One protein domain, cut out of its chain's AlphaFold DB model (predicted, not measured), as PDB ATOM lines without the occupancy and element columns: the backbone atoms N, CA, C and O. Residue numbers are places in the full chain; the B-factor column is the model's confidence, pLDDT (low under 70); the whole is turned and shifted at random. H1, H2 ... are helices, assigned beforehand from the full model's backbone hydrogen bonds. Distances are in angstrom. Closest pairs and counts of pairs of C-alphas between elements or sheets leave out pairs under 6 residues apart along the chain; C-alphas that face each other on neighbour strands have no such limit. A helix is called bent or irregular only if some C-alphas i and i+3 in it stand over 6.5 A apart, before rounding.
ATOM      1  N   ASN A 258       7.896   6.712 -32.858       89.25
ATOM      2  CA  ASN A 258       7.845   6.733 -31.400       89.25
ATOM      3  C   ASN A 258       9.191   7.143 -30.794       89.25
ATOM      4  O   ASN A 258       9.179   7.930 -29.855       89.25
ATOM      5  N   GLU A 259      10.323   6.739 -31.370       88.62
ATOM      6  CA  GLU A 259      11.647   7.205 -30.933       88.62
ATOM      7  C   GLU A 259      11.801   8.728 -31.084       88.62
ATOM      8  O   GLU A 259      12.249   9.408 -30.161       88.62
ATOM      9  N   LEU A 260      11.341   9.305 -32.203       88.88
ATOM     10  CA  LEU A 260      11.302  10.762 -32.389       88.88
ATOM     11  C   LEU A 260      10.378  11.448 -31.375       88.88
ATOM     12  O   LEU A 260      10.697  12.532 -30.882       88.88
ATOM     13  N   ALA A 261       9.243  10.830 -31.040       91.44
ATOM     14  CA  ALA A 261       8.351  11.347 -30.006       91.44
ATOM     15  C   ALA A 261       9.018  11.318 -28.620       91.44
ATOM     16  O   ALA A 261       8.964  12.312 -27.900       91.44
ATOM     17  N   GLN A 262       9.703  10.228 -28.262       91.31
ATOM     18  CA  GLN A 262      10.473  10.132 -27.018       91.31
ATOM     19  C   GLN A 262      11.582  11.190 -26.963       91.31
ATOM     20  O   GLN A 262      11.735  11.859 -25.942       91.31
ATOM     21  N   PHE A 263      12.312  11.401 -28.066       90.88
ATOM     22  CA  PHE A 263      13.335  12.444 -28.165       90.88
ATOM     23  C   PHE A 263      12.750  13.847 -27.960       90.88
ATOM     24  O   PHE A 263      13.279  14.632 -27.171       90.88
ATOM     25  N   LYS A 264      11.624  14.153 -28.617       91.94
ATOM     26  CA  LYS A 264      10.908  15.423 -28.438       91.94
ATOM     27  C   LYS A 264      10.532  15.646 -26.973       91.94
ATOM     28  O   LYS A 264      10.785  16.723 -26.433       91.94
ATOM     29  N   GLU A 265       9.973  14.633 -26.317       93.12
ATOM     30  CA  GLU A 265       9.584  14.750 -24.911       93.12
ATOM     31  C   GLU A 265      10.792  14.810 -23.964       93.12
ATOM     32  O   GLU A 265      10.742  15.529 -22.966       93.12
ATOM     33  N   ALA A 266      11.916  14.166 -24.290       88.19
ATOM     34  CA  ALA A 266      13.173  14.341 -23.561       88.19
ATOM     35  C   ALA A 266      13.687  15.791 -23.646       88.19
ATOM     36  O   ALA A 266      14.083  16.368 -22.630       88.19
ATOM     37  N   GLY A 267      13.617  16.409 -24.831       87.69
ATOM     38  CA  GLY A 267      13.939  17.825 -25.032       87.69
ATOM     39  C   GLY A 267      13.029  18.752 -24.222       87.69
ATOM     40  O   GLY A 267      13.517  19.605 -23.478       87.69
ATOM     41  N   ASN A 268      11.710  18.531 -24.273       86.75
ATOM     42  CA  ASN A 268      10.742  19.261 -23.443       86.75
ATOM     43  C   ASN A 268      11.058  19.108 -21.948       86.75
ATOM     44  O   ASN A 268      11.066  20.083 -21.197       86.75
ATOM     45  N   ALA A 269      11.374  17.891 -21.505       85.62
ATOM     46  CA  ALA A 269      11.730  17.592 -20.124       85.62
ATOM     47  C   ALA A 269      13.012  18.313 -19.664       85.62
ATOM     48  O   ALA A 269      13.097  18.697 -18.487       85.62
ATOM     49  N   ALA A 270      13.988  18.503 -20.558       83.00
ATOM     50  CA  ALA A 270      15.193  19.291 -20.308       83.00
ATOM     51  C   ALA A 270      14.868  20.789 -20.204       83.00
ATOM     52  O   ALA A 270      15.233  21.422 -19.215       83.00
ATOM     53  N   LEU A 271      14.092  21.333 -21.150       84.19
ATOM     54  CA  LEU A 271      13.641  22.729 -21.120       84.19
ATOM     55  C   LEU A 271      12.845  23.053 -19.852       84.19
ATOM     56  O   LEU A 271      13.072  24.086 -19.230       84.19
ATOM     57  N   ILE A 272      11.963  22.152 -19.413       84.62
ATOM     58  CA  ILE A 272      11.207  22.302 -18.162       84.62
ATOM     59  C   ILE A 272      12.139  22.297 -16.946       84.62
ATOM     60  O   ILE A 272      11.895  23.028 -15.992       84.62
ATOM     61  N   MET A 273      13.197  21.478 -16.954       81.31
ATOM     62  CA  MET A 273      14.181  21.463 -15.867       81.31
ATOM     63  C   MET A 273      14.915  22.803 -15.786       81.31
ATOM     64  O   MET A 273      14.918  23.415 -14.724       81.31
ATOM     65  N   ILE A 274      15.442  23.286 -16.915       81.06
ATOM     66  CA  ILE A 274      16.110  24.592 -17.011       81.06
ATOM     67  C   ILE A 274      15.154  25.705 -16.574       81.06
ATOM     68  O   ILE A 274      15.482  26.502 -15.700       81.06
ATOM     69  N   GLY A 275      13.936  25.721 -17.120       81.31
ATOM     70  CA  GLY A 275      12.912  26.698 -16.771       81.31
ATOM     71  C   GLY A 275      12.588  26.694 -15.279       81.31
ATOM     72  O   GLY A 275      12.484  27.761 -14.685       81.31
ATOM     73  N   LYS A 276      12.495  25.515 -14.646       82.69
ATOM     74  CA  LYS A 276      12.250  25.386 -13.203       82.69
ATOM     75  C   LYS A 276      13.387  25.976 -12.364       82.69
ATOM     76  O   LYS A 276      13.088  26.645 -11.380       82.69
ATOM     77  N   GLU A 277      14.642  25.777 -12.762       82.12
ATOM     78  CA  GLU A 277      15.803  26.400 -12.104       82.12
ATOM     79  C   GLU A 277      15.862  27.918 -12.337       82.12
ATOM     80  O   GLU A 277      16.327  28.667 -11.483       82.12
ATOM     81  N   MET A 278      15.327  28.403 -13.462       78.62
ATOM     82  CA  MET A 278      15.203  29.836 -13.744       78.62
ATOM     83  C   MET A 278      14.002  30.496 -13.051       78.62
ATOM     84  O   MET A 278      13.979  31.719 -12.928       78.62
ATOM     85  N   LEU A 279      13.001  29.738 -12.580       80.94
ATOM     86  CA  LEU A 279      11.797  30.300 -11.946       80.94
ATOM     87  C   LEU A 279      12.095  31.215 -10.746       80.94
ATOM     88  O   LEU A 279      11.447  32.257 -10.665       80.94
ATOM     89  N   PRO A 280      13.012  30.890  -9.813       83.44
ATOM     90  CA  PRO A 280      13.382  31.797  -8.728       83.44
ATOM     91  C   PRO A 280      13.931  33.126  -9.252       83.44
ATOM     92  O   PRO A 280      13.446  34.176  -8.845       83.44
ATOM     93  N   VAL A 281      14.840  33.083 -10.231       81.19
ATOM     94  CA  VAL A 281      15.423  34.279 -10.866       81.19
ATOM     95  C   VAL A 281      14.346  35.108 -11.566       81.19
ATOM     96  O   VAL A 281      14.290  36.322 -11.403       81.19
ATOM     97  N   LEU A 282      13.436  34.464 -12.302       75.56
ATOM     98  CA  LEU A 282      12.317  35.139 -12.962       75.56
ATOM     99  C   LEU A 282      11.331  35.742 -11.954       75.56
ATOM    100  O   LEU A 282      10.810  36.831 -12.188       75.56
ATOM    101  N   ARG A 283      11.076  35.069 -10.826       78.81
ATOM    102  CA  ARG A 283      10.229  35.587  -9.741       78.81
ATOM    103  C   ARG A 283      10.875  36.782  -9.054       78.81
ATOM    104  O   ARG A 283      10.197  37.784  -8.856       78.81
ATOM    105  N   GLU A 284      12.164  36.708  -8.736       77.62
ATOM    106  CA  GLU A 284      12.927  37.824  -8.172       77.62
ATOM    107  C   GLU A 284      12.954  39.014  -9.126       77.62
ATOM    108  O   GLU A 284      12.627  40.127  -8.715       77.62
ATOM    109  N   ALA A 285      13.235  38.777 -10.409       74.94
ATOM    110  CA  ALA A 285      13.175  39.799 -11.444       74.94
ATOM    111  C   ALA A 285      11.767  40.398 -11.566       74.94
ATOM    112  O   ALA A 285      11.637  41.610 -11.667       74.94
ATOM    113  N   SER A 286      10.705  39.591 -11.485       74.81
ATOM    114  CA  SER A 286       9.315  40.076 -11.521       74.81
ATOM    115  C   SER A 286       8.972  40.939 -10.303       74.81
ATOM    116  O   SER A 286       8.359  41.993 -10.446       74.81
ATOM    117  N   VAL A 287       9.404  40.545  -9.100       74.06
ATOM    118  CA  VAL A 287       9.229  41.336  -7.869       74.06
ATOM    119  C   VAL A 287      10.042  42.633  -7.926       74.06
ATOM    120  O   VAL A 287       9.556  43.683  -7.508       74.06
ATOM    121  N   GLN A 288      11.267  42.592  -8.455       67.19
ATOM    122  CA  GLN A 288      12.092  43.784  -8.664       67.19
ATOM    123  C   GLN A 288      11.515  44.702  -9.745       67.19
ATOM    124  O   GLN A 288      11.536  45.917  -9.560       67.19
ATOM    125  N   LEU A 289      10.948  44.142 -10.816       64.75
ATOM    126  CA  LEU A 289      10.231  44.871 -11.863       64.75
ATOM    127  C   LEU A 289       9.026  45.607 -11.283       64.75
ATOM    128  O   LEU A 289       8.900  46.805 -11.495       64.75
ATOM    129  N   VAL A 290       8.193  44.948 -10.472       63.78
ATOM    130  CA  VAL A 290       7.072  45.603  -9.770       63.78
ATOM    131  C   VAL A 290       7.567  46.758  -8.887       63.78
ATOM    132  O   VAL A 290       7.007  47.847  -8.942       63.78
ATOM    133  N   LYS A 291       8.682  46.582  -8.162       61.94
ATOM    134  CA  LYS A 291       9.304  47.660  -7.366       61.94
ATOM    135  C   LYS A 291       9.896  48.800  -8.209       61.94
ATOM    136  O   LYS A 291      10.022  49.914  -7.711       61.94
ATOM    137  N   THR A 292      10.285  48.539  -9.458       60.94
ATOM    138  CA  THR A 292      10.810  49.556 -10.388       60.94
ATOM    139  C   THR A 292       9.719  50.227 -11.223       60.94
ATOM    140  O   THR A 292       9.911  51.366 -11.640       60.94
ATOM    141  N   PHE A 293       8.555  49.603 -11.424       58.78
ATOM    142  CA  PHE A 293       7.395  50.257 -12.043       58.78
ATOM    143  C   PHE A 293       6.868  51.429 -11.195       58.78
ATOM    144  O   PHE A 293       6.464  52.451 -11.760       58.78
ATOM    145  N   ASP A 294       6.972  51.323  -9.867       60.75
ATOM    146  CA  ASP A 294       6.579  52.370  -8.912       60.75
ATOM    147  C   ASP A 294       7.643  53.468  -8.694       60.75
ATOM    148  O   ASP A 294       7.371  54.462  -8.017       60.75
ATOM    149  N   SER A 295       8.849  53.352  -9.273       69.06
ATOM    150  CA  SER A 295       9.930  54.339  -9.102       69.06
ATOM    151  C   SER A 295      10.274  55.100 -10.391       69.06
ATOM    152  O   SER A 295      10.272  54.558 -11.499       69.06
ATOM    153  N   LYS A 296      10.603  56.396 -10.264       67.50
ATOM    154  CA  LYS A 296      10.945  57.262 -11.412       67.50
ATOM    155  C   LYS A 296      12.229  56.815 -12.126       67.50
ATOM    156  O   LYS A 296      12.304  56.942 -13.350       67.50
ATOM    157  N   GLU A 297      13.222  56.279 -11.409       68.94
ATOM    158  CA  GLU A 297      14.414  55.688 -12.035       68.94
ATOM    159  C   GLU A 297      14.098  54.378 -12.771       68.94
ATOM    160  O   GLU A 297      14.610  54.157 -13.872       68.94
ATOM    161  N   GLY A 298      13.218  53.536 -12.220       63.81
ATOM    162  CA  GLY A 298      12.829  52.269 -12.838       63.81
ATOM    163  C   GLY A 298      12.081  52.455 -14.159       63.81
ATOM    164  O   GLY A 298      12.392  51.784 -15.144       63.81
ATOM    165  N   GLN A 299      11.202  53.459 -14.247       67.00
ATOM    166  CA  GLN A 299      10.537  53.834 -15.503       67.00
ATOM    167  C   GLN A 299      11.520  54.320 -16.585       67.00
ATOM    168  O   GLN A 299      11.308  54.061 -17.772       67.00
ATOM    169  N   LYS A 300      12.617  54.993 -16.206       69.06
ATOM    170  CA  LYS A 300      13.692  55.365 -17.144       69.06
ATOM    171  C   LYS A 300      14.484  54.143 -17.612       69.06
ATOM    172  O   LYS A 300      14.714  54.012 -18.811       69.06
ATOM    173  N   GLY A 301      14.850  53.238 -16.703       66.38
ATOM    174  CA  GLY A 301      15.548  51.992 -17.042       66.38
ATOM    175  C   GLY A 301      14.736  51.087 -17.974       66.38
ATOM    176  O   GLY A 301      15.271  50.570 -18.955       66.38
ATOM    177  N   LEU A 302      13.425  50.976 -17.737       64.31
ATOM    178  CA  LEU A 302      12.490  50.239 -18.593       64.31
ATOM    179  C   LEU A 302      12.388  50.828 -20.006       64.31
ATOM    180  O   LEU A 302      12.354  50.070 -20.974       64.31
ATOM    181  N   ARG A 303      12.398  52.162 -20.156       66.88
ATOM    182  CA  ARG A 303      12.444  52.812 -21.481       66.88
ATOM    183  C   ARG A 303      13.743  52.495 -22.224       66.88
ATOM    184  O   ARG A 303      13.702  52.207 -23.415       66.88
ATOM    185  N   THR A 304      14.877  52.477 -21.526       68.31
ATOM    186  CA  THR A 304      16.172  52.108 -22.118       68.31
ATOM    187  C   THR A 304      16.208  50.640 -22.551       68.31
ATOM    188  O   THR A 304      16.662  50.336 -23.653       68.31
ATOM    189  N   LEU A 305      15.669  49.725 -21.737       65.62
ATOM    190  CA  LEU A 305      15.530  48.309 -22.096       65.62
ATOM    191  C   LEU A 305      14.587  48.105 -23.287       65.62
ATOM    192  O   LEU A 305      14.927  47.360 -24.202       65.62
ATOM    193  N   ALA A 306      13.445  48.797 -23.323       63.81
ATOM    194  CA  ALA A 306      12.518  48.747 -24.452       63.81
ATOM    195  C   ALA A 306      13.181  49.219 -25.759       63.81
ATOM    196  O   ALA A 306      12.982  48.606 -26.807       63.81
ATOM    197  N   HIS A 307      14.027  50.251 -25.695       71.75
ATOM    198  CA  HIS A 307      14.831  50.691 -26.837       71.75
ATOM    199  C   HIS A 307      15.862  49.632 -27.264       71.75
ATOM    200  O   HIS A 307      16.027  49.397 -28.457       71.75
ATOM    201  N   GLY A 308      16.516  48.955 -26.313       69.62
ATOM    202  CA  GLY A 308      17.469  47.875 -26.597       69.62
ATOM    203  C   GLY A 308      16.820  46.633 -27.219       69.62
ATOM    204  O   GLY A 308      17.345  46.083 -28.184       69.62
ATOM    205  N   VAL A 309      15.646  46.224 -26.727       69.06
ATOM    206  CA  VAL A 309      14.858  45.122 -27.310       69.06
ATOM    207  C   VAL A 309      14.314  45.508 -28.685       69.06
ATOM    208  O   VAL A 309      14.363  44.691 -29.597       69.06
ATOM    209  N   GLY A 310      13.864  46.753 -28.873       68.12
ATOM    210  CA  GLY A 310      13.472  47.272 -30.185       68.12
ATOM    211  C   GLY A 310      14.632  47.285 -31.184       68.12
ATOM    212  O   GLY A 310      14.447  46.913 -32.338       68.12
ATOM    213  N   PHE A 311      15.840  47.642 -30.739       72.50
ATOM    214  CA  PHE A 311      17.052  47.580 -31.556       72.50
ATOM    215  C   PHE A 311      17.429  46.142 -31.923       72.50
ATOM    216  O   PHE A 311      17.723  45.882 -33.087       72.50
ATOM    217  N   LEU A 312      17.380  45.209 -30.966       66.25
ATOM    218  CA  LEU A 312      17.618  43.790 -31.231       66.25
ATOM    219  C   LEU A 312      16.574  43.239 -32.199       66.25
ATOM    220  O   LEU A 312      16.960  42.744 -33.240       66.25
ATOM    221  N   ALA A 313      15.278  43.403 -31.928       59.59
ATOM    222  CA  ALA A 313      14.204  42.934 -32.803       59.59
ATOM    223  C   ALA A 313      14.299  43.516 -34.222       59.59
ATOM    224  O   ALA A 313      14.083  42.790 -35.188       59.59
ATOM    225  N   LYS A 314      14.674  44.796 -34.353       65.50
ATOM    226  CA  LYS A 314      14.923  45.435 -35.649       65.50
ATOM    227  C   LYS A 314      16.166  44.870 -36.332       65.50
ATOM    228  O   LYS A 314      16.093  44.530 -37.498       65.50
ATOM    229  N   SER A 315      17.260  44.674 -35.601       66.19
ATOM    230  CA  SER A 315      18.483  44.064 -36.139       66.19
ATOM    231  C   SER A 315      18.260  42.613 -36.566       66.19
ATOM    232  O   SER A 315      18.799  42.189 -37.579       66.19
ATOM    233  N   THR A 316      17.442  41.846 -35.836       54.19
ATOM    234  CA  THR A 316      17.051  40.489 -36.234       54.19
ATOM    235  C   THR A 316      16.107  40.518 -37.436       54.19
ATOM    236  O   THR A 316      16.257  39.691 -38.322       54.19
ATOM    237  N   ALA A 317      15.166  41.465 -37.512       53.00
ATOM    238  CA  ALA A 317      14.304  41.639 -38.682       53.00
ATOM    239  C   ALA A 317      15.100  42.062 -39.932       53.00
ATOM    240  O   ALA A 317      14.858  41.526 -41.006       53.00
ATOM    241  N   ASP A 318      16.090  42.943 -39.777       65.44
ATOM    242  CA  ASP A 318      16.999  43.380 -40.841       65.44
ATOM    243  C   ASP A 318      17.967  42.250 -41.255       65.44
ATOM    244  O   ASP A 318      18.312  42.124 -42.424       65.44
ATOM    245  N   PHE A 319      18.372  41.383 -40.318       53.44
ATOM    246  CA  PHE A 319      19.189  40.192 -40.590       53.44
ATOM    247  C   PHE A 319      18.405  39.073 -41.298       53.44
ATOM    248  O   PHE A 319      18.979  38.312 -42.073       53.44
ATOM    249  N   VAL A 320      17.101  38.958 -41.026       50.66
ATOM    250  CA  VAL A 320      16.198  37.961 -41.633       50.66
ATOM    251  C   VAL A 320      15.539  38.496 -42.918       50.66
ATOM    252  O   VAL A 320      14.961  37.722 -43.672       50.66
ATOM    253  N   GLY A 321      15.665  39.795 -43.207       45.75
ATOM    254  CA  GLY A 321      15.210  40.447 -44.436       45.75
ATOM    255  C   GLY A 321      16.122  40.195 -45.641       45.75
ATOM    256  O   GLY A 321      16.805  41.108 -46.102       45.75
TER     257      GLY A 321
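What this domain is: This is residues 258 to 321 of the 322 residues of the protein "Phage tail tape measure protein, TP901 family, core region" of Weissella viridescens (UniProt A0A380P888). A long bent helix, H1, and a second helix, H2, that turns back from its end make a wide, open hook, flat only just. They meet only at one corner, and most of both sticks out free. The printed part has 64 residues with two named helices, H1 then H2, and no named strand; it is all helix and extended, with a radius of gyration of the C-alphas of 17.9 A and spans of 54 by 37 by 10 A.

How they stand to each other: H1, residues 258 to 293, is one helix by its hydrogen bonds but bent: C-alphas 277 and 280 are 6.8 A apart. Its arms, H1a (258 to 277) and H1b (280 to 293), stand at a steep tilt of 52 degrees. H1b and H2, residues 296 to 320, touch only at the corner, residues 289 to 293 with 298 to 299; their closest C-alphas, Thr 292 and Gly 298, are 4.2 A apart. They run opposite ways at a steep tilt of 61 degrees. H1a and H2 are apart. In H1a, H1b and H2 every O i to N i+4 pair is within hydrogen-bond range.

Where its parts are: H1a, 28.7 A long, begins at C-alpha 258 (7.845, 6.733, -31.400). H1b measures 19.7 A. H2, 36.2 A, ends at C-alpha 320 (16.198, 37.961, -41.633).

The domain as a whole: The C-alphas farthest apart, Asn 258 and Lys 296, are 54.4 A apart. The printed part has no cut, and the H1 to H2 link is tight. Residues 258 to 287 and 303 to 321 stand free. Mean pLDDT of the printed part is 73.2; residues 288 to 306, 308 to 310 and 312 to 321 are under 70.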